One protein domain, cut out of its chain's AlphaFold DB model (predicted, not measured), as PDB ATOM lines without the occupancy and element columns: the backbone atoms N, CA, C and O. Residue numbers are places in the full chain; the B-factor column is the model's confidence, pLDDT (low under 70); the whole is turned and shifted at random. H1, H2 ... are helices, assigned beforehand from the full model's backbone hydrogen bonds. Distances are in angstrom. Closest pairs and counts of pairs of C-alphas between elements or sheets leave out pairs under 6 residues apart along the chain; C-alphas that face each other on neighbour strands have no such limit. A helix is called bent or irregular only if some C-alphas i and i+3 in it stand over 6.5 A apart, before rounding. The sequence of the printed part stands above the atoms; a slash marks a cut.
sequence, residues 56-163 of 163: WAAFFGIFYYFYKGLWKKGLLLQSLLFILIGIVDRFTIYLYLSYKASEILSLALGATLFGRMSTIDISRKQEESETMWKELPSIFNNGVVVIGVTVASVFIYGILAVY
ATOM      1  N   TRP A  56     -24.279 -52.934 -25.692       94.25
ATOM      2  CA  TRP A  56     -23.609 -52.027 -24.754       94.25
ATOM      3  C   TRP A  56     -23.254 -50.697 -25.416       94.25
ATOM      4  O   TRP A  56     -23.462 -49.637 -24.835       94.25
ATOM      5  N   ALA A  57     -22.776 -50.733 -26.656       95.56
ATOM      6  CA  ALA A  57     -22.500 -49.510 -27.395       95.56
ATOM      7  C   ALA A  57     -23.773 -48.748 -27.776       95.56
ATOM      8  O   ALA A  57     -23.751 -47.526 -27.805       95.56
ATOM      9  N   ALA A  58     -24.875 -49.444 -28.050       95.88
ATOM     10  CA  ALA A  58     -26.143 -48.806 -28.384       95.88
ATOM     11  C   ALA A  58     -26.708 -47.977 -27.219       95.88
ATOM     12  O   ALA A  58     -27.207 -46.881 -27.443       95.88
ATOM     13  N   PHE A  59     -26.590 -48.483 -25.985       94.81
ATOM     14  CA  PHE A  59     -27.064 -47.783 -24.787       94.81
ATOM     15  C   PHE A  59     -26.089 -46.713 -24.290       94.81
ATOM     16  O   PHE A  59     -26.503 -45.608 -23.957       94.81
ATOM     17  N   PHE A  60     -24.792 -47.028 -24.227       95.38
ATOM     18  CA  PHE A  60     -23.787 -46.122 -23.654       95.38
ATOM     19  C   PHE A  60     -23.124 -45.208 -24.695       95.38
ATOM     20  O   PHE A  60     -22.334 -44.336 -24.328       95.38
ATOM     21  N   GLY A  61     -23.432 -45.394 -25.982       95.38
ATOM     22  CA  GLY A  61     -23.039 -44.525 -27.089       95.38
ATOM     23  C   GLY A  61     -21.556 -44.168 -27.079       95.38
ATOM     24  O   GLY A  61     -20.670 -45.030 -27.039       95.38
ATOM     25  N   ILE A  62     -21.288 -42.865 -27.067       96.69
ATOM     26  CA  ILE A  62     -19.934 -42.321 -27.045       96.69
ATOM     27  C   ILE A  62     -19.128 -42.751 -25.807       96.69
ATOM     28  O   ILE A  62     -17.939 -43.045 -25.936       96.69
ATOM     29  N   PHE A  63     -19.739 -42.880 -24.624       96.94
ATOM     30  CA  PHE A  63     -19.015 -43.267 -23.404       96.94
ATOM     31  C   PHE A  63     -18.404 -44.664 -23.518       96.94
ATOM     32  O   PHE A  63     -17.296 -44.909 -23.036       96.94
ATOM     33  N   TYR A  64     -19.072 -45.565 -24.238       96.38
ATOM     34  CA  TYR A  64     -18.533 -46.889 -24.525       96.38
ATOM     35  C   TYR A  64     -17.250 -46.825 -25.373       96.38
ATOM     36  O   TYR A  64     -16.296 -47.565 -25.119       96.38
ATOM     37  N   TYR A  65     -17.176 -45.897 -26.334       96.38
ATOM     38  CA  TYR A  65     -15.964 -45.661 -27.129       96.38
ATOM     39  C   TYR A  65     -14.820 -45.089 -26.292       96.38
ATOM     40  O   TYR A  65     -13.669 -45.490 -26.481       96.38
ATOM     41  N   PHE A  66     -15.119 -44.194 -25.347       96.25
ATOM     42  CA  PHE A  66     -14.124 -43.680 -24.405       96.25
ATOM     43  C   PHE A  66     -13.560 -44.801 -23.533       96.25
ATOM     44  O   PHE A  66     -12.343 -44.973 -23.482       96.25
ATOM     45  N   TYR A  67     -14.428 -45.633 -22.951       95.38
ATOM     46  CA  TYR A  67     -14.016 -46.798 -22.165       95.38
ATOM     47  C   TYR A  67     -13.134 -47.768 -22.969       95.38
ATOM     48  O   TYR A  67     -12.149 -48.303 -22.464       95.38
ATOM     49  N   LYS A  68     -13.440 -47.969 -24.256       92.62
ATOM     50  CA  LYS A  68     -12.642 -48.818 -25.152       92.62
ATOM     51  C   LYS A  68     -11.381 -48.142 -25.690       92.62
ATOM     52  O   LYS A  68     -10.645 -48.778 -26.446       92.62
ATOM     53  N   GLY A  69     -11.098 -46.891 -25.323       93.69
ATOM     54  CA  GLY A  69      -9.936 -46.137 -25.794       93.69
ATOM     55  C   GLY A  69      -9.973 -45.860 -27.301       93.69
ATOM     56  O   GLY A  69      -8.941 -45.948 -27.962       93.69
ATOM     57  N   LEU A  70     -11.166 -45.616 -27.849       95.44
ATOM     58  CA  LEU A  70     -11.448 -45.243 -29.245       95.44
ATOM     59  C   LEU A  70     -12.131 -43.863 -29.308       95.44
ATOM     60  O   LEU A  70     -12.986 -43.605 -30.151       95.44
ATOM     61  N   TRP A  71     -11.762 -42.969 -28.390       96.19
ATOM     62  CA  TRP A  71     -12.437 -41.689 -28.161       96.19
ATOM     63  C   TRP A  71     -12.536 -40.804 -29.416       96.19
ATOM     64  O   TRP A  71     -13.569 -40.178 -29.628       96.19
ATOM     65  N   LYS A  72     -11.522 -40.813 -30.295       95.94
ATOM     66  CA  LYS A  72     -11.540 -40.032 -31.546       95.94
ATOM     67  C   LYS A  72     -12.639 -40.497 -32.508       95.94
ATOM     68  O   LYS A  72     -13.419 -39.679 -32.980       95.94
ATOM     69  N   LYS A  73     -12.748 -41.811 -32.748       96.31
ATOM     70  CA  LYS A  73     -13.828 -42.390 -33.567       96.31
ATOM     71  C   LYS A  73     -15.196 -42.135 -32.938       96.31
ATOM     72  O   LYS A  73     -16.124 -41.750 -33.637       96.31
ATOM     73  N   GLY A  74     -15.293 -42.276 -31.614       97.19
ATOM     74  CA  GLY A  74     -16.518 -41.985 -30.867       97.19
ATOM     75  C   GLY A  74     -17.002 -40.545 -31.063       97.19
ATOM     76  O   GLY A  74     -18.180 -40.336 -31.334       97.19
ATOM     77  N   LEU A  75     -16.095 -39.564 -30.996       97.94
ATOM     78  CA  LEU A  75     -16.407 -38.154 -31.249       97.94
ATOM     79  C   LEU A  75     -16.818 -37.891 -32.703       97.94
ATOM     80  O   LEU A  75     -17.773 -37.152 -32.941       97.94
ATOM     81  N   LEU A  76     -16.164 -38.519 -33.684       97.88
ATOM     82  CA  LEU A  76     -16.556 -38.384 -35.094       97.88
ATOM     83  C   LEU A  76     -17.931 -39.005 -35.377       97.88
ATOM     84  O   LEU A  76     -18.746 -38.380 -36.051       97.88
ATOM     85  N   LEU A  77     -18.229 -40.180 -34.812       97.62
ATOM     86  CA  LEU A  77     -19.564 -40.786 -34.893       97.62
ATOM     87  C   LEU A  77     -20.622 -39.914 -34.224       97.62
ATOM     88  O   LEU A  77     -21.710 -39.756 -34.767       97.62
ATOM     89  N   GLN A  78     -20.300 -39.309 -33.081       97.56
ATOM     90  CA  GLN A  78     -21.195 -38.368 -32.417       97.56
ATOM     91  C   GLN A  78     -21.440 -37.116 -33.268       97.56
ATOM     92  O   GLN A  78     -22.563 -36.621 -33.325       97.56
ATOM     93  N   SER A  79     -20.406 -36.632 -33.958       97.81
ATOM     94  CA  SER A  79     -20.511 -35.479 -34.857       97.81
ATOM     95  C   SER A  79     -21.436 -35.787 -36.036       97.81
ATOM     96  O   SER A  79     -22.331 -35.006 -36.355       97.81
ATOM     97  N   LEU A  80     -21.266 -36.966 -36.643       97.12
ATOM     98  CA  LEU A  80     -22.158 -37.470 -37.684       97.12
ATOM     99  C   LEU A  80     -23.595 -37.614 -37.166       97.12
ATOM    100  O   LEU A  80     -24.532 -37.213 -37.850       97.12
ATOM    101  N   LEU A  81     -23.771 -38.143 -35.951       97.25
ATOM    102  CA  LEU A  81     -25.087 -38.325 -35.345       97.25
ATOM    103  C   LEU A  81     -25.825 -36.993 -35.159       97.25
ATOM    104  O   LEU A  81     -26.990 -36.916 -35.527       97.25
ATOM    105  N   PHE A  82     -25.166 -35.944 -34.655       96.75
ATOM    106  CA  PHE A  82     -25.793 -34.623 -34.503       96.75
ATOM    107  C   PHE A  82     -26.287 -34.048 -35.831       96.75
ATOM    108  O   PHE A  82     -27.400 -33.530 -35.902       96.75
ATOM    109  N   ILE A  83     -25.491 -34.181 -36.894       96.06
ATOM    110  CA  ILE A  83     -25.880 -33.715 -38.229       96.06
ATOM    111  C   ILE A  83     -27.097 -34.502 -38.733       96.06
ATOM    112  O   ILE A  83     -28.059 -33.902 -39.209       96.06
ATOM    113  N   LEU A  84     -27.086 -35.832 -38.601       95.44
ATOM    114  CA  LEU A  84     -28.203 -36.667 -39.046       95.44
ATOM    115  C   LEU A  84     -29.485 -36.401 -38.248       95.44
ATOM    116  O   LEU A  84     -30.550 -36.308 -38.852       95.44
ATOM    117  N   ILE A  85     -29.389 -36.239 -36.924       95.19
ATOM    118  CA  ILE A  85     -30.529 -35.877 -36.071       95.19
ATOM    119  C   ILE A  85     -31.101 -34.530 -36.516       95.19
ATOM    120  O   ILE A  85     -32.301 -34.434 -36.738       95.19
ATOM    121  N   GLY A  86     -30.254 -33.521 -36.751       94.12
ATOM    122  CA  GLY A  86     -30.711 -32.222 -37.253       94.12
ATOM    123  C   GLY A  86     -31.488 -32.333 -38.566       94.12
ATOM    124  O   GLY A  86     -32.548 -31.734 -38.712       94.12
ATOM    125  N   ILE A  87     -31.012 -33.152 -39.509       92.69
ATOM    126  CA  ILE A  87     -31.712 -33.401 -40.779       92.69
ATOM    127  C   ILE A  87     -33.057 -34.108 -40.546       92.69
ATOM    128  O   ILE A  87     -34.061 -33.728 -41.150       92.69
ATOM    129  N   VAL A  88     -33.091 -35.123 -39.679       92.56
ATOM    130  CA  VAL A  88     -34.310 -35.878 -39.345       92.56
ATOM    131  C   VAL A  88     -35.353 -34.981 -38.682       92.56
ATOM    132  O   VAL A  88     -36.521 -35.021 -39.074       92.56
ATOM    133  N   ASP A  89     -34.945 -34.148 -37.727       91.69
ATOM    134  CA  ASP A  89     -35.834 -33.218 -37.033       91.69
ATOM    135  C   ASP A  89     -36.438 -32.215 -38.030       91.69
ATOM    136  O   ASP A  89     -37.660 -32.059 -38.089       91.69
ATOM    137  N   ARG A  90     -35.611 -31.628 -38.911       90.69
ATOM    138  CA  ARG A  90     -36.079 -30.734 -39.988       90.69
ATOM    139  C   ARG A  90     -37.079 -31.402 -40.922       90.69
ATOM    140  O   ARG A  90     -38.109 -30.817 -41.252       90.69
ATOM    141  N   PHE A  91     -36.772 -32.615 -41.365       90.88
ATOM    142  CA  PHE A  91     -37.632 -33.365 -42.271       90.88
ATOM    143  C   PHE A  91     -38.972 -33.730 -41.616       90.88
ATOM    144  O   PHE A  91     -40.023 -33.623 -42.243       90.88
ATOM    145  N   THR A  92     -38.947 -34.093 -40.333       90.56
ATOM    146  CA  THR A  92     -40.144 -34.391 -39.532       90.56
ATOM    147  C   THR A  92     -41.046 -33.162 -39.410       90.56
ATOM    148  O   THR A  92     -42.253 -33.274 -39.628       90.56
ATOM    149  N   ILE A  93     -40.466 -31.988 -39.123       89.62
ATOM    150  CA  ILE A  93     -41.191 -30.708 -39.066       89.62
ATOM    151  C   ILE A  93     -41.828 -30.398 -40.423       89.62
ATOM    152  O   ILE A  93     -43.013 -30.076 -40.485       89.62
ATOM    153  N   TYR A  94     -41.069 -30.546 -41.512       90.38
ATOM    154  CA  TYR A  94     -41.564 -30.320 -42.872       90.38
ATOM    155  C   TYR A  94     -42.768 -31.213 -43.225       90.38
ATOM    156  O   TYR A  94     -43.701 -30.766 -43.887       90.38
ATOM    157  N   LEU A  95     -42.775 -32.463 -42.752       92.06
ATOM    158  CA  LEU A  95     -43.876 -33.410 -42.947       92.06
ATOM    159  C   LEU A  95     -45.025 -33.264 -41.934       92.06
ATOM    160  O   LEU A  95     -45.949 -34.077 -41.963       92.06
ATOM    161  N   TYR A  96     -44.987 -32.266 -41.043       88.88
ATOM    162  CA  TYR A  96     -45.964 -32.081 -39.959       88.88
ATOM    163  C   TYR A  96     -46.137 -33.329 -39.073       88.88
ATOM    164  O   TYR A  96     -47.218 -33.599 -38.541       88.88
ATOM    165  N   LEU A  97     -45.069 -34.113 -38.909       87.50
ATOM    166  CA  LEU A  97     -45.078 -35.304 -38.068       87.50
ATOM    167  C   LEU A  97     -44.851 -34.906 -36.594       87.50
ATOM    168  O   LEU A  97     -44.209 -33.902 -36.292       87.50
ATOM    169  N   SER A  98     -45.400 -35.673 -35.646       87.56
ATOM    170  CA  SER A  98     -45.311 -35.331 -34.216       87.56
ATOM    171  C   SER A  98     -43.864 -35.340 -33.699       87.56
ATOM    172  O   SER A  98     -43.124 -36.272 -34.009       87.56
ATOM    173  N   TYR A  99     -43.507 -34.407 -32.807       86.19
ATOM    174  CA  TYR A  99     -42.176 -34.339 -32.171       86.19
ATOM    175  C   TYR A  99     -41.766 -35.636 -31.447       86.19
ATOM    176  O   TYR A  99     -40.602 -36.012 -31.424       86.19
ATOM    177  N   LYS A 100     -42.734 -36.382 -30.897       90.19
ATOM    178  CA  LYS A 100     -42.461 -37.677 -30.253       90.19
ATOM    179  C   LYS A 100     -41.905 -38.706 -31.240       90.19
ATOM    180  O   LYS A 100     -41.113 -39.562 -30.860       90.19
ATOM    181  N   ALA A 101     -42.328 -38.637 -32.503       88.19
ATOM    182  CA  ALA A 101     -41.858 -39.546 -33.539       88.19
ATOM    183  C   ALA A 101     -40.399 -39.256 -33.917       88.19
ATOM    184  O   ALA A 101     -39.628 -40.205 -34.055       88.19
ATOM    185  N   SER A 102     -39.999 -37.980 -34.022       88.62
ATOM    186  CA  SER A 102     -38.593 -37.635 -34.267       88.62
ATOM    187  C   SER A 102     -37.701 -38.005 -33.091       88.62
ATOM    188  O   SER A 102     -36.628 -38.544 -33.322       88.62
ATOM    189  N   GLU A 103     -38.143 -37.832 -31.843       90.38
ATOM    190  CA  GLU A 103     -37.364 -38.271 -30.675       90.38
ATOM    191  C   GLU A 103     -37.078 -39.778 -30.703       90.38
ATOM    192  O   GLU A 103     -35.930 -40.203 -30.549       90.38
ATOM    193  N   ILE A 104     -38.110 -40.595 -30.946       92.75
ATOM    194  CA  ILE A 104     -37.958 -42.053 -31.048       92.75
ATOM    195  C   ILE A 104     -37.024 -42.413 -32.208       92.75
ATOM    196  O   ILE A 104     -36.156 -43.276 -32.056       92.75
ATOM    197  N   LEU A 105     -37.172 -41.749 -33.357       92.94
ATOM    198  CA  LEU A 105     -36.347 -41.995 -34.536       92.94
ATOM    199  C   LEU A 105     -34.881 -41.607 -34.302       92.94
ATOM    200  O   LEU A 105     -33.986 -42.381 -34.634       92.94
ATOM    201  N   SER A 106     -34.630 -40.459 -33.678       93.00
ATOM    202  CA  SER A 106     -33.298 -39.960 -33.328       93.00
ATOM    203  C   SER A 106     -32.604 -40.861 -32.305       93.00
ATOM    204  O   SER A 106     -31.421 -41.179 -32.455       93.00
ATOM    205  N   LEU A 107     -33.341 -41.370 -31.313       94.12
ATOM    206  CA  LEU A 107     -32.824 -42.354 -30.362       94.12
ATOM    207  C   LEU A 107     -32.492 -43.688 -31.047       94.12
ATOM    208  O   LEU A 107     -31.411 -44.243 -30.834       94.12
ATOM    209  N   ALA A 108     -33.382 -44.182 -31.913       95.69
ATOM    210  CA  ALA A 108     -33.137 -45.386 -32.700       95.69
ATOM    211  C   ALA A 108     -31.922 -45.218 -33.627       95.69
ATOM    212  O   ALA A 108     -31.106 -46.134 -33.754       95.69
ATOM    213  N   LEU A 109     -31.746 -44.041 -34.229       96.00
ATOM    214  CA  LEU A 109     -30.601 -43.720 -35.073       96.00
ATOM    215  C   LEU A 109     -29.283 -43.744 -34.286       96.00
ATOM    216  O   LEU A 109     -28.316 -44.364 -34.724       96.00
ATOM    217  N   GLY A 110     -29.247 -43.143 -33.095       96.25
ATOM    218  CA  GLY A 110     -28.070 -43.194 -32.225       96.25
ATOM    219  C   GLY A 110     -27.719 -44.623 -31.804       96.25
ATOM    220  O   GLY A 110     -26.575 -45.062 -31.963       96.25
ATOM    221  N   ALA A 111     -28.718 -45.381 -31.342       96.56
ATOM    222  CA  ALA A 111     -28.551 -46.777 -30.948       96.56
ATOM    223  C   ALA A 111     -28.053 -47.645 -32.116       96.56
ATOM    224  O   ALA A 111     -27.141 -48.459 -31.943       96.56
ATOM    225  N   THR A 112     -28.614 -47.454 -33.315       95.31
ATOM    226  CA  THR A 112     -28.220 -48.190 -34.523       95.31
ATOM    227  C   THR A 112     -26.801 -47.857 -34.966       95.31
ATOM    228  O   THR A 112     -26.010 -48.781 -35.180       95.31
ATOM    229  N   LEU A 113     -26.450 -46.569 -35.025       96.69
ATOM    230  CA  LEU A 113     -25.125 -46.094 -35.418       96.69
ATOM    231  C   LEU A 113     -24.038 -46.630 -34.479       96.69
ATOM    232  O   LEU A 113     -23.127 -47.330 -34.923       96.69
ATOM    233  N   PHE A 114     -24.141 -46.370 -33.173       97.00
ATOM    234  CA  PHE A 114     -23.125 -46.813 -32.213       97.00
ATOM    235  C   PHE A 114     -23.118 -48.332 -32.027       97.00
ATOM    236  O   PHE A 114     -22.046 -48.946 -31.950       97.00
ATOM    237  N   GLY A 115     -24.294 -48.962 -32.003       95.75
ATOM    238  CA  GLY A 115     -24.429 -50.406 -31.858       95.75
ATOM    239  C   GLY A 115     -23.806 -51.182 -33.018       95.75
ATOM    240  O   GLY A 115     -23.146 -52.193 -32.783       95.75
ATOM    241  N   ARG A 116     -23.943 -50.708 -34.262       94.19
ATOM    242  CA  ARG A 116     -23.304 -51.338 -35.431       94.19
ATOM    243  C   ARG A 116     -21.825 -50.986 -35.547       94.19
ATOM    244  O   ARG A 116     -20.999 -51.889 -35.671       94.19
ATOM    245  N   MET A 117     -21.483 -49.698 -35.475       95.44
ATOM    246  CA  MET A 117     -20.113 -49.240 -35.730       95.44
ATOM    247  C   MET A 117     -19.124 -49.757 -34.688       95.44
ATOM    248  O   MET A 117     -18.004 -50.123 -35.029       95.44
ATOM    249  N   SER A 118     -19.543 -49.877 -33.424       94.50
ATOM    250  CA  SER A 118     -18.632 -50.301 -32.351       94.50
ATOM    251  C   SER A 118     -18.104 -51.715 -32.526       94.50
ATOM    252  O   SER A 118     -16.957 -51.976 -32.170       94.50
ATOM    253  N   THR A 119     -18.903 -52.628 -33.077       92.19
ATOM    254  CA  THR A 119     -18.454 -53.990 -33.367       92.19
ATOM    255  C   THR A 119     -17.317 -53.957 -34.378       92.19
ATOM    256  O   THR A 119     -16.262 -54.532 -34.125       92.19
ATOM    257  N   ILE A 120     -17.495 -53.212 -35.471       92.25
ATOM    258  CA  ILE A 120     -16.494 -53.071 -36.532       92.25
ATOM    259  C   ILE A 120     -15.231 -52.403 -35.982       92.25
ATOM    260  O   ILE A 120     -14.127 -52.916 -36.159       92.25
ATOM    261  N   ASP A 121     -15.383 -51.288 -35.269       94.12
ATOM    262  CA  ASP A 121     -14.255 -50.498 -34.781       94.12
ATOM    263  C   ASP A 121     -13.436 -51.209 -33.707       94.12
ATOM    264  O   ASP A 121     -12.206 -51.121 -33.705       94.12
ATOM    265  N   ILE A 122     -14.090 -51.950 -32.811       92.19
ATOM    266  CA  ILE A 122     -13.396 -52.745 -31.795       92.19
ATOM    267  C   ILE A 122     -12.693 -53.935 -32.440       92.19
ATOM    268  O   ILE A 122     -11.557 -54.220 -32.062       92.19
ATOM    269  N   SER A 123     -13.315 -54.597 -33.418       90.56
ATOM    270  CA  SER A 123     -12.664 -55.668 -34.176       90.56
ATOM    271  C   SER A 123     -11.419 -55.156 -34.901       90.56
ATOM    272  O   SER A 123     -10.352 -55.741 -34.733       90.56
ATOM    273  N   ARG A 124     -11.500 -54.020 -35.610       90.25
ATOM    274  CA  ARG A 124     -10.333 -53.393 -36.263       90.25
ATOM    275  C   ARG A 124      -9.241 -53.022 -35.255       90.25
ATOM    276  O   ARG A 124      -8.063 -53.258 -35.508       90.25
ATOM    277  N   LYS A 125      -9.607 -52.518 -34.071       90.19
ATOM    278  CA  LYS A 125      -8.635 -52.243 -33.000       90.19
ATOM    279  C   LYS A 125      -7.946 -53.511 -32.486       90.19
ATOM    280  O   LYS A 125      -6.762 -53.469 -32.179       90.19
ATOM    281  N   GLN A 126      -8.670 -54.618 -32.345       88.56
ATOM    282  CA  GLN A 126      -8.109 -55.873 -31.832       88.56
ATOM    283  C   GLN A 126      -7.252 -56.605 -32.870       88.56
ATOM    284  O   GLN A 126      -6.225 -57.169 -32.508       88.56
ATOM    285  N   GLU A 127      -7.676 -56.603 -34.135       88.44
ATOM    286  CA  GLU A 127      -7.005 -57.315 -35.228       88.44
ATOM    287  C   GLU A 127      -5.826 -56.518 -35.804       88.44
ATOM    288  O   GLU A 127      -4.786 -57.096 -36.101       88.44
ATOM    289  N   GLU A 128      -5.968 -55.196 -35.936       87.56
ATOM    290  CA  GLU A 128      -5.021 -54.346 -36.673       87.56
ATOM    291  C   GLU A 128      -4.397 -53.241 -35.813       87.56
ATOM    292  O   GLU A 128      -3.641 -52.416 -36.323       87.56
ATOM    293  N   SER A 129      -4.706 -53.178 -34.511       87.38
ATOM    294  CA  SER A 129      -4.310 -52.072 -33.615       87.38
ATOM    295  C   SER A 129      -4.748 -50.682 -34.109       87.38
ATOM    296  O   SER A 129      -4.198 -49.654 -33.713       87.38
ATOM    297  N   GLU A 130      -5.781 -50.640 -34.954       87.44
ATOM    298  CA  GLU A 130      -6.279 -49.412 -35.563       87.44
ATOM    299  C   GLU A 130      -6.957 -48.504 -34.522       87.44
ATOM    300  O   GLU A 130      -7.892 -48.905 -33.824       87.44
ATOM    301  N   THR A 131      -6.520 -47.244 -34.449       89.38
ATOM    302  CA  THR A 131      -7.124 -46.218 -33.576       89.38
ATOM    303  C   THR A 131      -7.931 -45.161 -34.338       89.38
ATOM    304  O   THR A 131      -8.715 -44.438 -33.722       89.38
ATOM    305  N   MET A 132      -7.798 -45.108 -35.667       94.25
ATOM    306  CA  MET A 132      -8.504 -44.207 -36.583       94.25
ATOM    307  C   MET A 132      -8.726 -44.902 -37.930       94.25
ATOM    308  O   MET A 132      -7.880 -45.689 -38.341       94.25
ATOM    309  N   TRP A 133      -9.832 -44.598 -38.614       92.38
ATOM    310  CA  TRP A 133     -10.122 -45.140 -39.945       92.38
ATOM    311  C   TRP A 133      -9.054 -44.717 -40.958       92.38
ATOM    312  O   TRP A 133      -8.753 -43.531 -41.085       92.38
ATOM    313  N   LYS A 134      -8.499 -45.689 -41.686       90.19
ATOM    314  CA  LYS A 134      -7.480 -45.473 -42.731       90.19
ATOM    315  C   LYS A 134      -8.035 -44.705 -43.931       90.19
ATOM    316  O   LYS A 134      -7.287 -44.088 -44.677       90.19
ATOM    317  N   GLU A 135      -9.349 -44.773 -44.103       92.00
ATOM    318  CA  GLU A 135     -10.118 -44.126 -45.155       92.00
ATOM    319  C   GLU A 135     -10.245 -42.608 -44.930       92.00
ATOM    320  O   GLU A 135     -10.505 -41.864 -45.875       92.00
ATOM    321  N   LEU A 136     -10.057 -42.130 -43.691       91.69
ATOM    322  CA  LEU A 136     -10.083 -40.704 -43.386       91.69
ATOM    323  C   LEU A 136      -8.715 -40.043 -43.608       91.69
ATOM    324  O   LEU A 136      -7.675 -40.650 -43.342       91.69
ATOM    325  N   PRO A 137      -8.695 -38.752 -43.995       92.62
ATOM    326  CA  PRO A 137      -7.472 -37.963 -44.023       92.62
ATOM    327  C   PRO A 137      -6.721 -38.022 -42.689       92.62
ATOM    328  O   PRO A 137      -7.319 -37.936 -41.612       92.62
ATOM    329  N   SER A 138      -5.390 -38.068 -42.752       91.75
ATOM    330  CA  SER A 138      -4.511 -38.149 -41.574       91.75
ATOM    331  C   SER A 138      -4.694 -36.998 -40.577       91.75
ATOM    332  O   SER A 138      -4.339 -37.137 -39.407       91.75
ATOM    333  N   ILE A 139      -5.302 -35.890 -41.005       92.81
ATOM    334  CA  ILE A 139      -5.665 -34.734 -40.175       92.81
ATOM    335  C   ILE A 139      -6.550 -35.160 -38.988       92.81
ATOM    336  O   ILE A 139      -6.382 -34.654 -37.878       92.81
ATOM    337  N   PHE A 140      -7.428 -36.153 -39.172       92.00
ATOM    338  CA  PHE A 140      -8.301 -36.666 -38.110       92.00
ATOM    339  C   PHE A 140      -7.562 -37.470 -37.034       92.00
ATOM    340  O   PHE A 140      -8.101 -37.693 -35.950       92.00
ATOM    341  N   ASN A 141      -6.298 -37.846 -37.258       92.38
ATOM    342  CA  ASN A 141      -5.468 -38.391 -36.186       92.38
ATOM    343  C   ASN A 141      -5.151 -37.344 -35.111       92.38
ATOM    344  O   ASN A 141      -4.804 -37.723 -33.989       92.38
ATOM    345  N   ASN A 142      -5.290 -36.048 -35.403       93.38
ATOM    346  CA  ASN A 142      -5.109 -34.993 -34.419       93.38
ATOM    347  C   ASN A 142      -6.371 -34.827 -33.554       93.38
ATOM    348  O   ASN A 142      -7.450 -34.500 -34.040       93.38
ATOM    349  N   GLY A 143      -6.215 -35.011 -32.241       93.81
ATOM    350  CA  GLY A 143      -7.305 -34.884 -31.274       93.81
ATOM    351  C   GLY A 143      -7.975 -33.509 -31.259       93.81
ATOM    352  O   GLY A 143      -9.192 -33.433 -31.125       93.81
ATOM    353  N   VAL A 144      -7.202 -32.435 -31.451       96.19
ATOM    354  CA  VAL A 144      -7.719 -31.056 -31.464       96.19
ATOM    355  C   VAL A 144      -8.667 -30.845 -32.642       96.19
ATOM    356  O   VAL A 144      -9.728 -30.249 -32.482       96.19
ATOM    357  N   VAL A 145      -8.318 -31.393 -33.810       96.38
ATOM    358  CA  VAL A 145      -9.159 -31.312 -35.011       96.38
ATOM    359  C   VAL A 145     -10.474 -32.048 -34.786       96.38
ATOM    360  O   VAL A 145     -11.532 -31.503 -35.084       96.38
ATOM    361  N   VAL A 146     -10.423 -33.254 -34.210       97.50
ATOM    362  CA  VAL A 146     -11.631 -34.035 -33.907       97.50
ATOM    363  C   VAL A 146     -12.556 -33.272 -32.957       97.50
ATOM    364  O   VAL A 146     -13.747 -33.176 -33.230       97.50
ATOM    365  N   ILE A 147     -12.015 -32.672 -31.891       97.75
ATOM    366  CA  ILE A 147     -12.795 -31.843 -30.962       97.75
ATOM    367  C   ILE A 147     -13.413 -30.645 -31.693       97.75
ATOM    368  O   ILE A 147     -14.602 -30.384 -31.527       97.75
ATOM    369  N   GLY A 148     -12.640 -29.954 -32.537       98.06
ATOM    370  CA  GLY A 148     -13.132 -28.831 -33.337       98.06
ATOM    371  C   GLY A 148     -14.297 -29.221 -34.251       98.06
ATOM    372  O   GLY A 148     -15.306 -28.520 -34.290       98.06
ATOM    373  N   VAL A 149     -14.206 -30.374 -34.920       97.88
ATOM    374  CA  VAL A 149     -15.286 -30.923 -35.758       97.88
ATOM    375  C   VAL A 149     -16.521 -31.264 -34.925       97.88
ATOM    376  O   VAL A 149     -17.636 -30.938 -35.329       97.88
ATOM    377  N   THR A 150     -16.347 -31.861 -33.745       97.81
ATOM    378  CA  THR A 150     -17.474 -32.155 -32.849       97.81
ATOM    379  C   THR A 150     -18.170 -30.885 -32.382       97.81
ATOM    380  O   THR A 150     -19.393 -30.800 -32.464       97.81
ATOM    381  N   VAL A 151     -17.420 -29.865 -31.973       98.12
ATOM    382  CA  VAL A 151     -17.987 -28.568 -31.587       98.12
ATOM    383  C   VAL A 151     -18.742 -27.934 -32.761       98.12
ATOM    384  O   VAL A 151     -19.896 -27.542 -32.599       98.12
ATOM    385  N   ALA A 152     -18.152 -27.910 -33.961       98.06
ATOM    386  CA  ALA A 152     -18.815 -27.401 -35.163       98.06
ATOM    387  C   ALA A 152     -20.122 -28.151 -35.474       98.06
ATOM    388  O   ALA A 152     -21.124 -27.521 -35.801       98.06
ATOM    389  N   SER A 153     -20.149 -29.478 -35.314       97.56
ATOM    390  CA  SER A 153     -21.365 -30.274 -35.539       97.56
ATOM    391  C   SER A 153     -22.501 -29.929 -34.572       97.56
ATOM    392  O   SER A 153     -23.657 -29.898 -34.987       97.56
ATOM    393  N   VAL A 154     -22.186 -29.599 -33.313       96.81
ATOM    394  CA  VAL A 154     -23.182 -29.150 -32.327       96.81
ATOM    395  C   VAL A 154     -23.754 -27.789 -32.722       96.81
ATOM    396  O   VAL A 154     -24.966 -27.600 -32.660       96.81
ATOM    397  N   PHE A 155     -22.913 -26.858 -33.186       97.12
ATOM    398  CA  PHE A 155     -23.384 -25.569 -33.701       97.12
ATOM    399  C   PHE A 155     -24.287 -25.737 -34.926       97.12
ATOM    400  O   PHE A 155     -25.349 -25.123 -34.985       97.12
ATOM    401  N   ILE A 156     -23.902 -26.595 -35.876       96.38
ATOM    402  CA  ILE A 156     -24.718 -26.903 -37.060       96.38
ATOM    403  C   ILE A 156     -26.066 -27.492 -36.642       96.38
ATOM    404  O   ILE A 156     -27.098 -27.044 -37.135       96.38
ATOM    405  N   TYR A 157     -26.075 -28.449 -35.710       95.50
ATOM    406  CA  TYR A 157     -27.313 -28.996 -35.162       95.50
ATOM    407  C   TYR A 157     -28.185 -27.903 -34.533       95.50
ATOM    408  O   TYR A 157     -29.372 -27.837 -34.828       95.50
ATOM    409  N   GLY A 158     -27.601 -27.003 -33.737       93.50
ATOM    410  CA  GLY A 158     -28.323 -25.872 -33.152       93.50
ATOM    411  C   GLY A 158     -28.940 -24.945 -34.202       93.50
ATOM    412  O   GLY A 158     -30.086 -24.534 -34.052       93.50
ATOM    413  N   ILE A 159     -28.222 -24.662 -35.294       93.50
ATOM    414  CA  ILE A 159     -28.753 -23.876 -36.418       93.50
ATOM    415  C   ILE A 159     -29.933 -24.606 -37.070       93.50
ATOM    416  O   ILE A 159     -30.979 -23.996 -37.261       93.50
ATOM    417  N   LEU A 160     -29.794 -25.905 -37.361       91.50
ATOM    418  CA  LEU A 160     -30.869 -26.726 -37.931       91.50
ATOM    419  C   LEU A 160     -32.069 -26.860 -36.980       91.50
ATOM    420  O   LEU A 160     -33.203 -26.972 -37.423       91.50
ATOM    421  N   ALA A 161     -31.858 -26.847 -35.668       86.62
ATOM    422  CA  ALA A 161     -32.958 -26.910 -34.711       86.62
ATOM    423  C   ALA A 161     -33.780 -25.607 -34.676       86.62
ATOM    424  O   ALA A 161     -34.972 -25.644 -34.383       86.62
ATOM    425  N   VAL A 162     -33.153 -24.463 -34.972       86.19
ATOM    426  CA  VAL A 162     -33.798 -23.139 -34.938       86.19
ATOM    427  C   VAL A 162     -34.434 -22.762 -36.278       86.19
ATOM    428  O   VAL A 162     -35.553 -22.251 -36.287       86.19
ATOM    429  N   TYR A 163     -33.722 -22.973 -37.388       75.81
ATOM    430  CA  TYR A 163     -34.092 -22.488 -38.724       75.81
ATOM    431  C   TYR A 163     -34.671 -23.574 -39.594       75.81
ATOM    432  O   TYR A 163     -35.785 -23.355 -40.127       75.81
TER     433      TYR A 163
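AT A GLANCE: This is residues 56 to 163 of the 163 residues of an uncharacterized protein of Tetragenococcus muriaticus 3MR10-3 (UniProt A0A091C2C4). Three long helices lie in a row, H3, H2 and H5, with H2 in the middle, and the short helix H1 packs on H3 and on residues 71 to 78 of H2. The link from H3 to H5, with the small helix H4 in it, passes from one side of the row to the other, and residues 134 to 139 stick out. The printed part has 108 residues with five named helices, H1 to H5 in chain order, and no named strand; the class is all helix. It is compact, with a radius of gyration of the C-alphas of 14.9 A, and elongated, spanning 47 by 27 by 21 A.

HOW THE PARTS SIT: H1, residues 56 to 67, touches H3, residues 99 to 128, through residues 110 to 118 of H3 alone; the closest C-alphas, of Ala 58 and Ala 111, are 4.1 A apart, at a steep tilt of 52 degrees. The hub is H2, residues 71 to 94. With H1 it forms a hairpin at a steep tilt of 41 degrees, where residues 61 to 66 alone of H1 touch it, closest at the C-alphas of Ile 62 and Gly 74, 5.1 A. H2 and H3 form another hairpin at a shallow tilt of 24 degrees, closest at the C-alphas of Ile 85 and Ser 106, 5.6 A. H5, residues 143 to 162, touches H2 at a shallow tilt of 11 degrees, the same way, closest at the C-alphas of Ser 79 and Thr 150, 4.9 A. H4, residues 138 to 141, is close to H5 but not clearly touching, with the C-alphas of Phe 140 and Val 146 closest at 6.0 A. H3 and H5 are apart. In H2 and H5 every O i to N i+4 pair is within hydrogen-bond range, in H1 5 of 8 and in H3 24 of 26; H4 is too short for such a pair.

IN THESE COORDINATES: H1 begins at C-alpha 56 (-23.609, -52.027, -24.754) and is irregular, with C-alphas 59 and 62 9.3 A apart; its length is 11.2 A. H2 is 34.6 A long, H3 42.4 A, H4 5.5 A and H5 29.2 A, ending at C-alpha 162 (-33.798, -23.139, -34.938).

THE WHOLE: The C-alphas farthest apart, of Tyr 96 and Glu 128, are 46.7 A apart. The printed part has no cut and no long link, and no printed residue is under 70 in pLDDT.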